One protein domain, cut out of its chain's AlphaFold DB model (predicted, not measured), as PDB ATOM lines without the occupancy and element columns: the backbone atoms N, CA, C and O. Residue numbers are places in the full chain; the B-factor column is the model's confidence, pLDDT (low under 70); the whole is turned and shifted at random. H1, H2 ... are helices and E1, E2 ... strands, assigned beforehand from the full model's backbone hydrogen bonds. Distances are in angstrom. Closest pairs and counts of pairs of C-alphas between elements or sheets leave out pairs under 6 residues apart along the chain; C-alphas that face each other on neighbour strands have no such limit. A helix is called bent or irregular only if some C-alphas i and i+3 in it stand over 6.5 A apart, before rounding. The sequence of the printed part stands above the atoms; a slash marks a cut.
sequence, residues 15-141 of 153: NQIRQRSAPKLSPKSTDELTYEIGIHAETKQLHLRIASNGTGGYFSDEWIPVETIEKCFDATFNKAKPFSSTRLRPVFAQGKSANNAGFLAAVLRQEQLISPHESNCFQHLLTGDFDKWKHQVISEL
ATOM      1  N   ASN A  15     138.492 195.362 169.399       92.25
ATOM      2  CA  ASN A  15     139.518 194.331 169.349       92.25
ATOM      3  C   ASN A  15     139.087 193.290 168.314       92.25
ATOM      4  O   ASN A  15     138.081 192.604 168.510       92.25
ATOM      5  N   GLN A  16     139.821 193.179 167.209       91.69
ATOM      6  CA  GLN A  16     139.566 192.163 166.191       91.69
ATOM      7  C   GLN A  16     139.751 190.760 166.793       91.69
ATOM      8  O   GLN A  16     140.763 190.478 167.431       91.69
ATOM      9  N   ILE A  17     138.763 189.887 166.593       93.19
ATOM     10  CA  ILE A  17     138.809 188.474 166.995       93.19
ATOM     11  C   ILE A  17     139.371 187.647 165.843       93.19
ATOM     12  O   ILE A  17     140.310 186.878 166.023       93.19
ATOM     13  N   ARG A  18     138.793 187.808 164.646       93.62
ATOM     14  CA  ARG A  18     139.195 187.063 163.448       93.62
ATOM     15  C   ARG A  18     138.841 187.789 162.157       93.62
ATOM     16  O   ARG A  18     137.951 188.638 162.123       93.62
ATOM     17  N   GLN A  19     139.508 187.383 161.084       94.75
ATOM     18  CA  GLN A  19     139.179 187.722 159.702       94.75
ATOM     19  C   GLN A  19     138.801 186.440 158.956       94.75
ATOM     20  O   GLN A  19     139.401 185.392 159.196       94.75
ATOM     21  N   ARG A  20     137.816 186.512 158.061       94.50
ATOM     22  CA  ARG A  20     137.394 185.398 157.198       94.50
ATOM     23  C   ARG A  20     136.968 185.918 155.824       94.50
ATOM     24  O   ARG A  20     136.695 187.105 155.656       94.50
ATOM     25  N   SER A  21     136.897 185.015 154.853       94.25
ATOM     26  CA  SER A  21     136.250 185.267 153.565       94.25
ATOM     27  C   SER A  21     134.844 184.673 153.540       94.25
ATOM     28  O   SER A  21     134.596 183.645 154.172       94.25
ATOM     29  N   ALA A  22     133.939 185.311 152.798       93.88
ATOM     30  CA  ALA A  22     132.622 184.788 152.455       93.88
ATOM     31  C   ALA A  22     132.426 184.801 150.925       93.88
ATOM     32  O   ALA A  22     132.703 185.830 150.293       93.88
ATOM     33  N   PRO A  23     131.900 183.719 150.322       91.81
ATOM     34  CA  PRO A  23     131.533 183.712 148.912       91.81
ATOM     35  C   PRO A  23     130.358 184.664 148.669       91.81
ATOM     36  O   PRO A  23     129.456 184.807 149.499       91.81
ATOM     37  N   LYS A  24     130.340 185.327 147.512       87.75
ATOM     38  CA  LYS A  24     129.246 186.240 147.156       87.75
ATOM     39  C   LYS A  24     127.930 185.493 146.927       87.75
ATOM     40  O   LYS A  24     127.900 184.336 146.530       87.75
ATOM     41  N   LEU A  25     126.809 186.199 147.110       87.38
ATOM     42  CA  LEU A  25     125.464 185.625 146.933       87.38
ATOM     43  C   LEU A  25     125.177 185.116 145.512       87.38
ATOM     44  O   LEU A  25     124.298 184.277 145.341       87.38
ATOM     45  N   SER A  26     125.852 185.671 144.500       81.94
ATOM     46  CA  SER A  26     125.648 185.316 143.095       81.94
ATOM     47  C   SER A  26     126.395 184.021 142.760       81.94
ATOM     48  O   SER A  26     127.626 184.050 142.766       81.94
ATOM     49  N   PRO A  27     125.713 182.934 142.347       76.00
ATOM     50  CA  PRO A  27     126.369 181.679 141.957       76.00
ATOM     51  C   PRO A  27     127.298 181.807 140.739       76.00
ATOM     52  O   PRO A  27     128.049 180.890 140.434       76.00
ATOM     53  N   LYS A  28     127.222 182.932 140.013       80.00
ATOM     54  CA  LYS A  28     128.073 183.243 138.855       80.00
ATOM     55  C   LYS A  28     129.387 183.938 139.234       80.00
ATOM     56  O   LYS A  28     130.182 184.225 138.348       80.00
ATOM     57  N   SER A  29     129.580 184.286 140.506       79.44
ATOM     58  CA  SER A  29     130.789 184.953 140.990       79.44
ATOM     59  C   SER A  29     131.676 183.945 141.706       79.44
ATOM     60  O   SER A  29     131.249 183.320 142.671       79.44
ATOM     61  N   THR A  30     132.916 183.816 141.242       79.69
ATOM     62  CA  THR A  30     133.990 183.105 141.952       79.69
ATOM     63  C   THR A  30     134.671 183.981 143.005       79.69
ATOM     64  O   THR A  30     135.517 183.492 143.743       79.69
ATOM     65  N   ASP A  31     134.330 185.271 143.065       86.25
ATOM     66  CA  ASP A  31     134.963 186.228 143.966       86.25
ATOM     67  C   ASP A  31     134.351 186.169 145.365       86.25
ATOM     68  O   ASP A  31     133.130 186.130 145.550       86.25
ATOM     69  N   GLU A  32     135.216 186.287 146.361       89.88
ATOM     70  CA  GLU A  32     134.832 186.411 147.760       89.88
ATOM     71  C   GLU A  32     134.814 187.882 148.212       89.88
ATOM     72  O   GLU A  32     135.290 188.799 147.532       89.88
ATOM     73  N   LEU A  33     134.255 188.118 149.394       92.25
ATOM     74  CA  LEU A  33     134.509 189.320 150.182       92.25
ATOM     75  C   LEU A  33     135.192 188.938 151.495       92.25
ATOM     76  O   LEU A  33     134.869 187.921 152.105       92.25
ATOM     77  N   THR A  34     136.118 189.773 151.945       94.50
ATOM     78  CA  THR A  34     136.767 189.623 153.246       94.50
ATOM     79  C   THR A  34     135.979 190.413 154.278       94.50
ATOM     80  O   THR A  34     135.651 191.580 154.060       94.50
ATOM     81  N   TYR A  35     135.698 189.790 155.414       95.38
ATOM     82  CA  TYR A  35     135.042 190.417 156.551       95.38
ATOM     83  C   TYR A  35     135.823 190.147 157.832       95.38
ATOM     84  O   TYR A  35     136.593 189.189 157.948       95.38
ATOM     85  N   GLU A  36     135.602 191.006 158.814       95.81
ATOM     86  CA  GLU A  36     136.193 190.883 160.135       95.81
ATOM     87  C   GLU A  36     135.111 190.834 161.201       95.81
ATOM     88  O   GLU A  36     134.048 191.448 161.071       95.81
ATOM     89  N   ILE A  37     135.430 190.125 162.280       95.69
ATOM     90  CA  ILE A  37     134.637 190.089 163.500       95.69
ATOM     91  C   ILE A  37     135.492 190.651 164.619       95.69
ATOM     92  O   ILE A  37     136.639 190.234 164.797       95.69
ATOM     93  N   GLY A  38     134.929 191.571 165.387       94.56
ATOM     94  CA  GLY A  38     135.595 192.181 166.525       94.56
ATOM     95  C   GLY A  38     134.663 192.348 167.715       94.56
ATOM     96  O   GLY A  38     133.446 192.221 167.596       94.56
ATOM     97  N   ILE A  39     135.244 192.639 168.874       94.75
ATOM     98  CA  ILE A  39     134.525 192.928 170.113       94.75
ATOM     99  C   ILE A  39     134.873 194.326 170.608       94.75
ATOM    100  O   ILE A  39     136.045 194.691 170.709       94.75
ATOM    101  N   HIS A  40     133.854 195.109 170.952       93.69
ATOM    102  CA  HIS A  40     134.054 196.424 171.546       93.69
ATOM    103  C   HIS A  40     134.743 196.288 172.911       93.69
ATOM    104  O   HIS A  40     134.274 195.552 173.783       93.69
ATOM    105  N   ALA A  41     135.863 196.986 173.113       89.88
ATOM    106  CA  ALA A  41     136.707 196.850 174.298       89.88
ATOM    107  C   ALA A  41     135.942 197.137 175.596       89.88
ATOM    108  O   ALA A  41     136.151 196.441 176.588       89.88
ATOM    109  N   GLU A  42     135.043 198.119 175.563       89.81
ATOM    110  CA  GLU A  42     134.232 198.550 176.705       89.81
ATOM    111  C   GLU A  42     132.923 197.747 176.810       89.81
ATOM    112  O   GLU A  42     132.814 196.888 177.681       89.81
ATOM    113  N   THR A  43     131.967 197.952 175.890       91.00
ATOM    114  CA  THR A  43     130.621 197.336 175.937       91.00
ATOM    115  C   THR A  43     130.586 195.815 175.752       91.00
ATOM    116  O   THR A  43     129.543 195.205 175.970       91.00
ATOM    117  N   LYS A  44     131.690 195.188 175.320       90.00
ATOM    118  CA  LYS A  44     131.793 193.755 174.977       90.00
ATOM    119  C   LYS A  44     130.831 193.273 173.878       90.00
ATOM    120  O   LYS A  44     130.716 192.072 173.650       90.00
ATOM    121  N   GLN A  45     130.186 194.182 173.147       93.00
ATOM    122  CA  GLN A  45     129.328 193.833 172.013       93.00
ATOM    123  C   GLN A  45     130.164 193.385 170.807       93.00
ATOM    124  O   GLN A  45     131.153 194.033 170.441       93.00
ATOM    125  N   LEU A  46     129.737 192.302 170.151       95.19
ATOM    126  CA  LEU A  46     130.322 191.873 168.880       95.19
ATOM    127  C   LEU A  46     129.910 192.805 167.739       95.19
ATOM    128  O   LEU A  46     128.774 193.279 167.677       95.19
ATOM    129  N   HIS A  47     130.850 193.033 166.828       95.38
ATOM    130  CA  HIS A  47     130.698 193.848 165.633       95.38
ATOM    131  C   HIS A  47     131.231 193.093 164.409       95.38
ATOM    132  O   HIS A  47     132.212 192.352 164.502       95.38
ATOM    133  N   LEU A  48     130.598 193.311 163.258       95.31
ATOM    134  CA  LEU A  48     131.018 192.807 161.950       95.31
ATOM    135  C   LEU A  48     131.349 193.985 161.033       95.31
ATOM    136  O   LEU A  48     130.587 194.948 160.999       95.31
ATOM    137  N   ARG A  49     132.425 193.906 160.247       93.94
ATOM    138  CA  ARG A  49     132.653 194.831 159.120       93.94
ATOM    139  C   ARG A  49     133.021 194.086 157.851       93.94
ATOM    140  O   ARG A  49     133.640 193.024 157.902       93.94
ATOM    141  N   ILE A  50     132.691 194.679 156.709       93.69
ATOM    142  CA  ILE A  50     133.267 194.287 155.422       93.69
ATOM    143  C   ILE A  50     134.638 194.967 155.345       93.69
ATOM    144  O   ILE A  50     134.725 196.183 155.475       93.69
ATOM    145  N   ALA A  51     135.701 194.184 155.176       91.69
ATOM    146  CA  ALA A  51     137.078 194.674 155.126       91.69
ATOM    147  C   ALA A  51     137.598 194.793 153.684       91.69
ATOM    148  O   ALA A  51     138.378 195.692 153.377       91.69
ATOM    149  N   SER A  52     137.153 193.910 152.784       90.19
ATOM    150  CA  SER A  52     137.491 193.966 151.360       90.19
ATOM    151  C   SER A  52     136.424 193.297 150.492       90.19
ATOM    152  O   SER A  52     135.671 192.435 150.943       90.19
ATOM    153  N   ASN A  53     136.381 193.670 149.216       87.62
ATOM    154  CA  ASN A  53     135.468 193.155 148.203       87.62
ATOM    155  C   ASN A  53     136.299 192.727 146.978       87.62
ATOM    156  O   ASN A  53     136.829 193.589 146.282       87.62
ATOM    157  N   GLY A  54     136.408 191.418 146.708       79.62
ATOM    158  CA  GLY A  54     137.397 190.859 145.770       79.62
ATOM    159  C   GLY A  54     137.304 191.356 144.321       79.62
ATOM    160  O   GLY A  54     138.330 191.553 143.680       79.62
ATOM    161  N   THR A  55     136.100 191.653 143.821       78.12
ATOM    162  CA  THR A  55     135.888 192.216 142.463       78.12
ATOM    163  C   THR A  55     136.101 193.741 142.404       78.12
ATOM    164  O   THR A  55     135.896 194.357 141.361       78.12
ATOM    165  N   GLY A  56     136.437 194.387 143.525       74.69
ATOM    166  CA  GLY A  56     136.459 195.844 143.649       74.69
ATOM    167  C   GLY A  56     135.066 196.495 143.633       74.69
ATOM    168  O   GLY A  56     134.024 195.832 143.638       74.69
ATOM    169  N   GLY A  57     135.053 197.830 143.638       80.94
ATOM    170  CA  GLY A  57     133.839 198.647 143.750       80.94
ATOM    171  C   GLY A  57     133.410 198.931 145.196       80.94
ATOM    172  O   GLY A  57     133.891 198.313 146.146       80.94
ATOM    173  N   TYR A  58     132.505 199.900 145.358       84.81
ATOM    174  CA  TYR A  58     132.140 200.462 146.662       84.81
ATOM    175  C   TYR A  58     131.486 199.451 147.619       84.81
ATOM    176  O   TYR A  58     130.593 198.684 147.240       84.81
ATOM    177  N   PHE A  59     131.879 199.544 148.888       87.12
ATOM    178  CA  PHE A  59     131.263 198.911 150.052       87.12
ATOM    179  C   PHE A  59     131.316 199.884 151.243       87.12
ATOM    180  O   PHE A  59     132.054 200.871 151.204       87.12
ATOM    181  N   SER A  60     130.528 199.629 152.289       86.19
ATOM    182  CA  SER A  60     130.736 200.261 153.594       86.19
ATOM    183  C   SER A  60     131.722 199.449 154.430       86.19
ATOM    184  O   SER A  60     131.462 198.290 154.743       86.19
ATOM    185  N   ASP A  61     132.802 200.102 154.838       88.12
ATOM    186  CA  ASP A  61     133.848 199.662 155.770       88.12
ATOM    187  C   ASP A  61     133.483 199.897 157.255       88.12
ATOM    188  O   ASP A  61     134.331 199.809 158.144       88.12
ATOM    189  N   GLU A  62     132.212 200.204 157.533       91.31
ATOM    190  CA  GLU A  62     131.697 200.504 158.872       91.31
ATOM    191  C   GLU A  62     131.565 199.247 159.756       91.31
ATOM    192  O   GLU A  62     131.199 198.167 159.286       91.31
ATOM    193  N   TRP A  63     131.857 199.391 161.055       93.19
ATOM    194  CA  TRP A  63     131.615 198.351 162.059       93.19
ATOM    195  C   TRP A  63     130.137 198.333 162.452       93.19
ATOM    196  O   TRP A  63     129.624 199.280 163.041       93.19
ATOM    197  N   ILE A  64     129.469 197.223 162.162       94.38
ATOM    198  CA  ILE A  64     128.043 197.007 162.386       94.38
ATOM    199  C   ILE A  64     127.875 196.214 163.690       94.38
ATOM    200  O   ILE A  64     128.354 195.077 163.755       94.38
ATOM    201  N   PRO A  65     127.197 196.746 164.725       94.75
ATOM    202  CA  PRO A  65     126.902 195.984 165.933       94.75
ATOM    203  C   PRO A  65     126.007 194.785 165.604       94.75
ATOM    204  O   PRO A  65     124.981 194.935 164.937       94.75
ATOM    205  N   VAL A  66     126.352 193.599 166.108       95.06
ATOM    206  CA  VAL A  66     125.558 192.376 165.876       95.06
ATOM    207  C   VAL A  66     124.140 192.527 166.436       95.06
ATOM    208  O   VAL A  66     123.184 192.132 165.779       95.06
ATOM    209  N   GLU A  67     123.980 193.233 167.557       93.62
ATOM    210  CA  GLU A  67     122.674 193.572 168.137       93.62
ATOM    211  C   GLU A  67     121.772 194.365 167.162       93.62
ATOM    212  O   GLU A  67     120.553 194.195 167.143       93.62
ATOM    213  N   THR A  68     122.352 195.215 166.307       93.12
ATOM    214  CA  THR A  68     121.611 195.958 165.270       93.12
ATOM    215  C   THR A  68     121.141 195.035 164.143       93.12
ATOM    216  O   THR A  68     120.071 195.250 163.581       93.12
ATOM    217  N   ILE A  69     121.899 193.973 163.850       94.50
ATOM    218  CA  ILE A  69     121.510 192.920 162.900       94.50
ATOM    219  C   ILE A  69     120.398 192.050 163.502       94.50
ATOM    220  O   ILE A  69     119.417 191.761 162.823       94.50
ATOM    221  N   GLU A  70     120.506 191.685 164.783       92.88
ATOM    222  CA  GLU A  70     119.470 190.943 165.515       92.88
ATOM    223  C   GLU A  70     118.131 191.700 165.514       92.88
ATOM    224  O   GLU A  70     117.085 191.107 165.257       92.88
ATOM    225  N   LYS A  71     118.160 193.032 165.669       92.69
ATOM    226  CA  LYS A  71     116.969 193.901 165.578       92.69
ATOM    227  C   LYS A  71     116.278 193.889 164.206       92.69
ATOM    228  O   LYS A  71     115.102 194.230 164.136       92.69
ATOM    229  N   CYS A  72     116.931 193.455 163.123       91.38
ATOM    230  CA  CYS A  72     116.251 193.223 161.839       91.38
ATOM    231  C   CYS A  72     115.326 191.988 161.851       91.38
ATOM    232  O   CYS A  72     114.523 191.822 160.925       91.38
ATOM    233  N   PHE A  73     115.438 191.136 162.874       91.12
ATOM    234  CA  PHE A  73     114.696 189.892 163.078       91.12
ATOM    235  C   PHE A  73     113.860 189.949 164.370       91.12
ATOM    236  O   PHE A  73     113.872 189.019 165.175       91.12
ATOM    237  N   ASP A  74     113.154 191.067 164.563       86.00
ATOM    238  CA  ASP A  74     112.272 191.323 165.707       86.00
ATOM    239  C   ASP A  74     111.113 190.308 165.862       86.00
ATOM    240  O   ASP A  74     110.931 189.388 165.063       86.00
ATOM    241  N   ALA A  75     110.276 190.487 166.890       78.38
ATOM    242  CA  ALA A  75     109.150 189.597 167.191       78.38
ATOM    243  C   ALA A  75     108.088 189.477 166.071       78.38
ATOM    244  O   ALA A  75     107.282 188.549 166.095       78.38
ATOM    245  N   THR A  76     108.070 190.383 165.086       81.00
ATOM    246  CA  THR A  76     107.195 190.311 163.903       81.00
ATOM    247  C   THR A  76     107.800 189.476 162.767       81.00
ATOM    248  O   THR A  76     107.117 189.145 161.793       81.00
ATOM    249  N   PHE A  77     109.082 189.111 162.867       88.69
ATOM    250  CA  PHE A  77     109.785 188.357 161.842       88.69
ATOM    251  C   PHE A  77     109.367 186.878 161.817       88.69
ATOM    252  O   PHE A  77     109.677 186.081 162.704       88.69
ATOM    253  N   ASN A  78     108.705 186.477 160.731       88.88
ATOM    254  CA  ASN A  78     108.321 185.087 160.508       88.88
ATOM    255  C   ASN A  78     109.522 184.255 160.015       88.88
ATOM    256  O   ASN A  78     109.842 184.269 158.826       88.88
ATOM    257  N   LYS A  79     110.136 183.484 160.923       85.94
ATOM    258  CA  LYS A  79     111.295 182.615 160.633       85.94
ATOM    259  C   LYS A  79     111.044 181.552 159.553       85.94
ATOM    260  O   LYS A  79     111.995 181.120 158.912       85.94
ATOM    261  N   ALA A  80     109.789 181.159 159.323       85.00
ATOM    262  CA  ALA A  80     109.417 180.172 158.308       85.00
ATOM    263  C   ALA A  80     109.242 180.769 156.896       85.00
ATOM    264  O   ALA A  80     108.932 180.031 155.964       85.00
ATOM    265  N   LYS A  81     109.406 182.089 156.712       90.12
ATOM    266  CA  LYS A  81     109.283 182.745 155.402       90.12
ATOM    267  C   LYS A  81     110.633 183.261 154.889       90.12
ATOM    268  O   LYS A  81     111.369 183.889 155.650       90.12
ATOM    269  N   PRO A  82     110.940 183.081 153.590       93.25
ATOM    270  CA  PRO A  82     112.141 183.649 152.998       93.25
ATOM    271  C   PRO A  82     112.101 185.180 152.984       93.25
ATOM    272  O   PRO A  82     111.088 185.787 152.636       93.25
ATOM    273  N   PHE A  83     113.235 185.811 153.284       94.06
ATOM    274  CA  PHE A  83     113.412 187.264 153.226       94.06
ATOM    275  C   PHE A  83     114.491 187.667 152.211       94.06
ATOM    276  O   PHE A  83     115.361 186.876 151.857       94.06
ATOM    277  N   SER A  84     114.430 188.907 151.722       93.88
ATOM    278  CA  SER A  84     115.457 189.496 150.850       93.88
ATOM    279  C   SER A  84     116.527 190.203 151.678       93.88
ATOM    280  O   SER A  84     116.214 190.802 152.711       93.88
ATOM    281  N   SER A  85     117.772 190.227 151.187       93.62
ATOM    282  CA  SER A  85     118.887 190.960 151.807       93.62
ATOM    283  C   SER A  85     118.553 192.433 152.088       93.62
ATOM    284  O   SER A  85     119.136 193.030 152.986       93.62
ATOM    285  N   THR A  86     117.595 193.030 151.362       91.94
ATOM    286  CA  THR A  86     117.128 194.411 151.583       91.94
ATOM    287  C   THR A  86     116.678 194.693 153.018       91.94
ATOM    288  O   THR A  86     116.830 195.831 153.460       91.94
ATOM    289  N   ARG A  87     116.213 193.681 153.769       92.06
ATOM    290  CA  ARG A  87     115.888 193.787 155.206       92.06
ATOM    291  C   ARG A  87     117.075 194.251 156.060       92.06
ATOM    292  O   ARG A  87     116.855 194.897 157.074       92.06
ATOM    293  N   LEU A  88     118.307 193.976 155.630       93.00
ATOM    294  CA  LEU A  88     119.537 194.367 156.322       93.00
ATOM    295  C   LEU A  88     120.024 195.780 155.962       93.00
ATOM    296  O   LEU A  88     121.012 196.238 156.518       93.00
ATOM    297  N   ARG A  89     119.375 196.498 155.033       91.25
ATOM    298  CA  ARG A  89     119.792 197.870 154.672       91.25
ATOM    299  C   ARG A  89     119.859 198.846 155.859       91.25
ATOM    300  O   ARG A  89     120.826 199.601 155.883       91.25
ATOM    301  N   PRO A  90     118.923 198.843 156.832       90.94
ATOM    302  CA  PRO A  90     118.925 199.816 157.928       90.94
ATOM    303  C   PRO A  90     120.117 199.726 158.891       90.94
ATOM    304  O   PRO A  90     120.297 200.644 159.681       90.94
ATOM    305  N   VAL A  91     120.918 198.652 158.857       92.25
ATOM    306  CA  VAL A  91     122.081 198.512 159.757       92.25
ATOM    307  C   VAL A  91     123.298 199.321 159.297       92.25
ATOM    308  O   VAL A  91     124.233 199.497 160.071       92.25
ATOM    309  N   PHE A  92     123.298 199.783 158.042       89.88
ATOM    310  CA  PHE A  92     124.358 200.602 157.461       89.88
ATOM    311  C   PHE A  92     123.982 202.080 157.585       89.88
ATOM    312  O   PHE A  92     123.097 202.551 156.870       89.88
ATOM    313  N   ALA A  93     124.673 202.815 158.453       83.25
ATOM    314  CA  ALA A  93     124.471 204.247 158.641       83.25
ATOM    315  C   ALA A  93     124.995 205.056 157.445       83.25
ATOM    316  O   ALA A  93     124.356 206.017 157.020       83.25
ATOM    317  N   GLN A  94     126.133 204.656 156.861       77.56
ATOM    318  CA  GLN A  94     126.724 205.385 155.729       77.56
ATOM    319  C   GLN A  94     126.113 205.006 154.375       77.56
ATOM    320  O   GLN A  94     126.138 205.805 153.441       77.56
ATOM    321  N   GLY A  95     125.628 203.768 154.231       77.06
ATOM    322  CA  GLY A  95     124.944 203.306 153.019       77.06
ATOM    323  C   GLY A  95     125.760 203.400 151.716       77.06
ATOM    324  O   GLY A  95     125.159 203.479 150.647       77.06
ATOM    325  N   LYS A  96     127.105 203.374 151.777       79.62
ATOM    326  CA  LYS A  96     128.029 203.663 150.652       79.62
ATOM    327  C   LYS A  96     127.827 202.817 149.383       79.62
ATOM    328  O   LYS A  96     128.360 203.159 148.332       79.62
ATOM    329  N   SER A  97     127.103 201.700 149.461       84.25
ATOM    330  CA  SER A  97     126.837 200.819 148.323       84.25
ATOM    331  C   SER A  97     125.455 200.181 148.402       84.25
ATOM    332  O   SER A  97     125.071 199.612 149.425       84.25
ATOM    333  N   ALA A  98     124.732 200.171 147.279       84.00
ATOM    334  CA  ALA A  98     123.436 199.498 147.160       84.00
ATOM    335  C   ALA A  98     123.509 197.980 147.437       84.00
ATOM    336  O   ALA A  98     122.488 197.374 147.787       84.00
ATOM    337  N   ASN A  99     124.711 197.397 147.310       88.62
ATOM    338  CA  ASN A  99     125.013 195.980 147.503       88.62
ATOM    339  C   ASN A  99     125.406 195.613 148.945       88.62
ATOM    340  O   ASN A  99     125.442 194.426 149.258       88.62
ATOM    341  N   ASN A 100     125.636 196.590 149.836       90.62
ATOM    342  CA  ASN A 100     126.042 196.377 151.236       90.62
ATOM    343  C   ASN A 100     125.185 195.330 151.966       90.62
ATOM    344  O   ASN A 100     125.703 194.409 152.590       90.62
ATOM    345  N   ALA A 101     123.862 195.422 151.816       92.44
ATOM    346  CA  ALA A 101     122.914 194.471 152.392       92.44
ATOM    347  C   ALA A 101     123.118 193.029 151.877       92.44
ATOM    348  O   ALA A 101     122.962 192.071 152.628       92.44
ATOM    349  N   GLY A 102     123.485 192.866 150.600       92.88
ATOM    350  CA  GLY A 102     123.828 191.570 150.010       92.88
ATOM    351  C   GLY A 102     125.186 191.045 150.478       92.88
ATOM    352  O   GLY A 102     125.308 189.855 150.755       92.88
ATOM    353  N   PHE A 103     126.180 191.924 150.628       93.50
ATOM    354  CA  PHE A 103     127.482 191.572 151.197       93.50
ATOM    355  C   PHE A 103     127.355 191.114 152.656       93.50
ATOM    356  O   PHE A 103     127.874 190.058 153.003       93.50
ATOM    357  N   LEU A 104     126.583 191.820 153.490       95.12
ATOM    358  CA  LEU A 104     126.318 191.381 154.862       95.12
ATOM    359  C   LEU A 104     125.560 190.052 154.905       95.12
ATOM    360  O   LEU A 104     125.906 189.178 155.689       95.12
ATOM    361  N   ALA A 105     124.568 189.850 154.034       95.44
ATOM    362  CA  ALA A 105     123.877 188.566 153.962       95.44
ATOM    363  C   ALA A 105     124.814 187.408 153.551       95.44
ATOM    364  O   ALA A 105     124.628 186.285 154.011       95.44
ATOM    365  N   ALA A 106     125.847 187.661 152.741       94.88
ATOM    366  CA  ALA A 106     126.884 186.670 152.448       94.88
ATOM    367  C   ALA A 106     127.751 186.353 153.685       94.88
ATOM    368  O   ALA A 106     127.979 185.179 153.970       94.88
ATOM    369  N   VAL A 107     128.143 187.364 154.473       95.75
ATOM    370  CA  VAL A 107     128.812 187.158 155.776       95.75
ATOM    371  C   VAL A 107     127.948 186.308 156.712       95.75
ATOM    372  O   VAL A 107     128.419 185.315 157.258       95.75
ATOM    373  N   LEU A 108     126.663 186.643 156.858       96.12
ATOM    374  CA  LEU A 108     125.736 185.908 157.725       96.12
ATOM    375  C   LEU A 108     125.498 184.461 157.259       96.12
ATOM    376  O   LEU A 108     125.238 183.599 158.098       96.12
ATOM    377  N   ARG A 109     125.614 184.170 155.953       95.25
ATOM    378  CA  ARG A 109     125.615 182.791 155.430       95.25
ATOM    379  C   ARG A 109     126.882 182.032 155.801       95.25
ATOM    380  O   ARG A 109     126.789 180.895 156.251       95.25
ATOM    381  N   GLN A 110     128.047 182.660 155.653       95.56
ATOM    382  CA  GLN A 110     129.329 182.056 156.026       95.56
ATOM    383  C   GLN A 110     129.407 181.749 157.531       95.56
ATOM    384  O   GLN A 110     129.975 180.742 157.945       95.56
ATOM    385  N   GLU A 111     128.775 182.597 158.339       95.19
ATOM    386  CA  GLU A 111     128.618 182.437 159.786       95.19
ATOM    387  C   GLU A 111     127.426 181.546 160.197       95.19
ATOM    388  O   GLU A 111     127.152 181.396 161.384       95.19
ATOM    389  N   GLN A 112     126.726 180.930 159.234       94.81
ATOM    390  CA  GLN A 112     125.592 180.006 159.428       94.81
ATOM    391  C   GLN A 112     124.382 180.603 160.179       94.81
ATOM    392  O   GLN A 112     123.461 179.886 160.578       94.81
ATOM    393  N   LEU A 113     124.339 181.931 160.320       95.06
ATOM    394  CA  LEU A 113     123.235 182.675 160.925       95.06
ATOM    395  C   LEU A 113     121.994 182.676 160.021       95.06
ATOM    396  O   LEU A 113     120.863 182.646 160.509       95.06
ATOM    397  N   ILE A 114     122.198 182.660 158.702       95.44
ATOM    398  CA  ILE A 114     121.134 182.559 157.697       95.44
ATOM    399  C   ILE A 114     121.531 181.553 156.608       95.44
ATOM    400  O   ILE A 114     122.717 181.367 156.346       95.44
ATOM    401  N   SER A 115     120.567 180.941 155.925       92.81
ATOM    402  CA  SER A 115     120.813 180.026 154.799       92.81
ATOM    403  C   SER A 115     120.257 180.584 153.479       92.81
ATOM    404  O   SER A 115     119.393 181.466 153.507       92.81
ATOM    405  N   PRO A 116     120.720 180.119 152.301       92.94
ATOM    406  CA  PRO A 116     120.015 180.356 151.043       92.94
ATOM    407  C   PRO A 116     118.649 179.661 151.020       92.94
ATOM    408  O   PRO A 116     118.503 178.546 151.513       92.94
ATOM    409  N   HIS A 117     117.660 180.297 150.389       91.81
ATOM    410  CA  HIS A 117     116.409 179.629 150.036       91.81
ATOM    411  C   HIS A 117     116.607 178.755 148.787       91.81
ATOM    412  O   HIS A 117     117.174 179.221 147.797       91.81
ATOM    413  N   GLU A 118     116.096 177.523 148.808       85.56
ATOM    414  CA  GLU A 118     116.328 176.501 147.772       85.56
ATOM    415  C   GLU A 118     115.989 176.992 146.357       85.56
ATOM    416  O   GLU A 118     116.770 176.827 145.424       85.56
ATOM    417  N   SER A 119     114.848 177.670 146.201       84.94
ATOM    418  CA  SER A 119     114.386 178.178 144.901       84.94
ATOM    419  C   SER A 119     115.019 179.511 144.478       84.94
ATOM    420  O   SER A 119     114.789 179.955 143.356       84.94
ATOM    421  N   ASN A 120     115.743 180.214 145.363       87.62
ATOM    422  CA  ASN A 120     116.251 181.558 145.074       87.62
ATOM    423  C   ASN A 120     117.470 181.931 145.935       87.62
ATOM    424  O   ASN A 120     117.344 182.308 147.101       87.62
ATOM    425  N   CYS A 121     118.648 181.943 145.311       84.38
ATOM    426  CA  CYS A 121     119.920 182.294 145.947       84.38
ATOM    427  C   CYS A 121     120.007 183.731 146.505       84.38
ATOM    428  O   CYS A 121     120.900 183.993 147.312       84.38
ATOM    429  N   PHE A 122     119.093 184.644 146.154       88.00
ATOM    430  CA  PHE A 122     119.005 186.002 146.720       88.00
ATOM    431  C   PHE A 122     117.974 186.139 147.852       88.00
ATOM    432  O   PHE A 122     117.857 187.211 148.452       88.00
ATOM    433  N   GLN A 123     117.248 185.064 148.161       92.31
ATOM    434  CA  GLN A 123     116.409 184.958 149.348       92.31
ATOM    435  C   GLN A 123     117.091 184.111 150.423       92.31
ATOM    436  O   GLN A 123     117.954 183.277 150.142       92.31
ATOM    437  N   HIS A 124     116.710 184.360 151.670       94.31
ATOM    438  CA  HIS A 124     117.365 183.811 152.850       94.31
ATOM    439  C   HIS A 124     116.345 183.285 153.848       94.31
ATOM    440  O   HIS A 124     115.252 183.841 153.953       94.31
ATOM    441  N   LEU A 125     116.720 182.266 154.615       93.81
ATOM    442  CA  LEU A 125     115.992 181.812 155.800       93.81
ATOM    443  C   LEU A 125     116.836 182.093 157.045       93.81
ATOM    444  O   LEU A 125     118.062 182.016 156.994       93.81
ATOM    445  N   LEU A 126     116.191 182.442 158.158       93.81
ATOM    446  CA  LEU A 126     116.873 182.646 159.437       93.81
ATOM    447  C   LEU A 126     117.026 181.291 160.133       93.81
ATOM    448  O   LEU A 126     116.047 180.756 160.653       93.81
ATOM    449  N   THR A 127     118.237 180.740 160.115       91.69
ATOM    450  CA  THR A 127     118.513 179.358 160.542       91.69
ATOM    451  C   THR A 127     119.394 179.253 161.778       91.69
ATOM    452  O   THR A 127     119.310 178.256 162.490       91.69
ATOM    453  N   GLY A 128     120.247 180.244 162.027       88.69
ATOM    454  CA  GLY A 128     121.179 180.221 163.146       88.69
ATOM    455  C   GLY A 128     120.639 180.872 164.414       88.69
ATOM    456  O   GLY A 128     119.657 181.619 164.420       88.69
ATOM    457  N   ASP A 129     121.342 180.579 165.500       92.19
ATOM    458  CA  ASP A 129     121.119 181.123 166.832       92.19
ATOM    459  C   ASP A 129     122.224 182.151 167.115       92.19
ATOM    460  O   ASP A 129     123.405 181.800 167.213       92.19
ATOM    461  N   PHE A 130     121.840 183.428 167.200       92.31
ATOM    462  CA  PHE A 130     122.777 184.524 167.433       92.31
ATOM    463  C   PHE A 130     123.433 184.440 168.813       92.31
ATOM    464  O   PHE A 130     124.607 184.778 168.926       92.31
ATOM    465  N   ASP A 131     122.739 183.976 169.854       93.12
ATOM    466  CA  ASP A 131     123.305 183.864 171.201       93.12
ATOM    467  C   ASP A 131     124.334 182.738 171.269       93.12
ATOM    468  O   ASP A 131     125.445 182.936 171.765       93.12
ATOM    469  N   LYS A 132     124.030 181.576 170.686       94.56
ATOM    470  CA  LYS A 132     124.997 180.481 170.535       94.56
ATOM    471  C   LYS A 132     126.220 180.918 169.723       94.56
ATOM    472  O   LYS A 132     127.351 180.636 170.120       94.56
ATOM    473  N   TRP A 133     126.004 181.631 168.617       95.44
ATOM    474  CA  TRP A 133     127.079 182.157 167.774       95.44
ATOM    475  C   TRP A 133     127.938 183.201 168.506       95.44
ATOM    476  O   TRP A 133     129.165 183.101 168.478       95.44
ATOM    477  N   LYS A 134     127.322 184.145 169.237       94.31
ATOM    478  CA  LYS A 134     128.023 185.145 170.064       94.31
ATOM    479  C   LYS A 134     128.932 184.455 171.085       94.31
ATOM    480  O   LYS A 134     130.113 184.788 171.161       94.31
ATOM    481  N   HIS A 135     128.429 183.450 171.808       93.44
ATOM    482  CA  HIS A 135     129.237 182.670 172.754       93.44
ATOM    483  C   HIS A 135     130.398 181.928 172.078       93.44
ATOM    484  O   HIS A 135     131.516 181.958 172.594       93.44
ATOM    485  N   GLN A 136     130.165 181.304 170.918       93.31
ATOM    486  CA  GLN A 136     131.219 180.626 170.161       93.31
ATOM    487  C   GLN A 136     132.328 181.607 169.756       93.31
ATOM    488  O   GLN A 136     133.491 181.371 170.075       93.31
ATOM    489  N   VAL A 137     131.983 182.733 169.126       93.00
ATOM    490  CA  VAL A 137     132.957 183.744 168.682       93.00
ATOM    491  C   VAL A 137     133.725 184.353 169.861       93.00
ATOM    492  O   VAL A 137     134.937 184.537 169.772       93.00
ATOM    493  N   ILE A 138     133.065 184.619 170.991       90.81
ATOM    494  CA  ILE A 138     133.730 185.115 172.208       90.81
ATOM    495  C   ILE A 138     134.697 184.066 172.778       90.81
ATOM    496  O   ILE A 138     135.755 184.431 173.286       90.81
ATOM    497  N   SER A 139     134.396 182.767 172.658       90.38
ATOM    498  CA  SER A 139     135.296 181.694 173.112       90.38
ATOM    499  C   SER A 139     136.589 181.569 172.288       90.38
ATOM    500  O   SER A 139     137.572 181.016 172.784       90.38
ATOM    501  N   GLU A 140     136.604 182.113 171.063       87.50
ATOM    502  CA  GLU A 140     137.776 182.173 170.176       87.50
ATOM    503  C   GLU A 140     138.709 183.353 170.486       87.50
ATOM    504  O   GLU A 140     139.802 183.430 169.921       87.50
ATOM    505  N   LEU A 141     138.321 184.263 171.391       80.88
ATOM    506  CA  LEU A 141     139.234 185.289 171.890       80.88
ATOM    507  C   LEU A 141     140.508 184.628 172.434       80.88
ATOM    508  O   LEU A 141     140.413 183.638 173.169       80.88
TER     509      LEU A 141
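What this domain is: This is residues 15 to 141 of the 153 residues of an uncharacterized protein of Neptunomonas qingdaonensis (UniProt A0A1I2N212). A strongly twisted wall of three strands, E1 E2 E3, has the longest helix, H3, across one face, and H3 lies at the core of the domain. The small hairpin E4 E5 and the helix H2 pack on H3 away from that wall, H1 joins H2 at a corner, and H4 crosses the same face as H3 nearer one end of the strands. You will find 127 residues printed, with five named strands and four named helices in the order E1 E2 E3 H1 H2 H3 E4 E5 H4; both sheets are antiparallel, and the class is mixed. The whole is compact, with a radius of gyration of the C-alphas of 13.9 A, and rounded, spanning 41 by 36 by 25 A.

How they stand to each other: Start at E1, residues 15 to 23, E2, residues 32 to 40, and E3, residues 46 to 53: they form a meander, each strand the antiparallel neighbour of the one before. Look for N 20 and O 35, 2.9 A apart, between E1 and E2, and N 36 and O 49, 3.0 A, between E2 and E3. H3, residues 100 to 110, and H4, residues 130 to 139, lie on the same face of this sheet, giving two layers, helices on one face of a sheet. H3 has a height over the sheet of 8.3 A and runs across the strands, at 66 degrees to E3 on the local plane; its closest C-alphas to E1 are those of Gln 110 and Ala 22, 5.6 A apart. H4 lies over E2 and E3, but only just, with 3 C-alphas falling on each. H2, residues 85 to 91, touches H3 about perpendicular at 73 degrees, closest at the C-alphas of Arg 89 and Ala 101, 5.1 A. H1, residues 66 to 73, touches H2 at a steep tilt of 49 degrees, closest at the C-alphas of Thr 68 and Val 91, 6.1 A, and only grazes the sheet with its residues 66 to 69. E4, residues 114 to 117, and E5, residues 120 to 126, form a hairpin, with N 115 and O 125 at 2.9 A; the closest C-alphas of H3 and E4 are those of Arg 109 and Ser 115, 5.6 A. H3 and H4 are apart. Every O i to N i+4 pair is within hydrogen-bond range in H3 and H4, against 2 of 4 in H1 and 0 of 3 in H2, where 3 of 4 O i to N i+3 pairs are.

Where its parts are: Find C-alpha 15 at (139.518, 194.331, 169.349); from there E1 runs 24.4 A to C-alpha 23. E2 is 25.8 A long and E3 21.3 A. H3 begins at C-alpha 100, (126.042, 196.377, 151.236), and runs 15.5 A. H2 is irregular, with C-alphas 87 and 90 7.3 A apart. H4 ends at C-alpha 139, (135.296, 181.694, 173.112).

The domain as a whole: The C-alphas of Glu 42 and Ser 119, the two farthest apart, are 42.7 A from each other. The printed part has no cut; its long links are E3 to H1 and H1 to H2. No printed residue is under 70 in pLDDT.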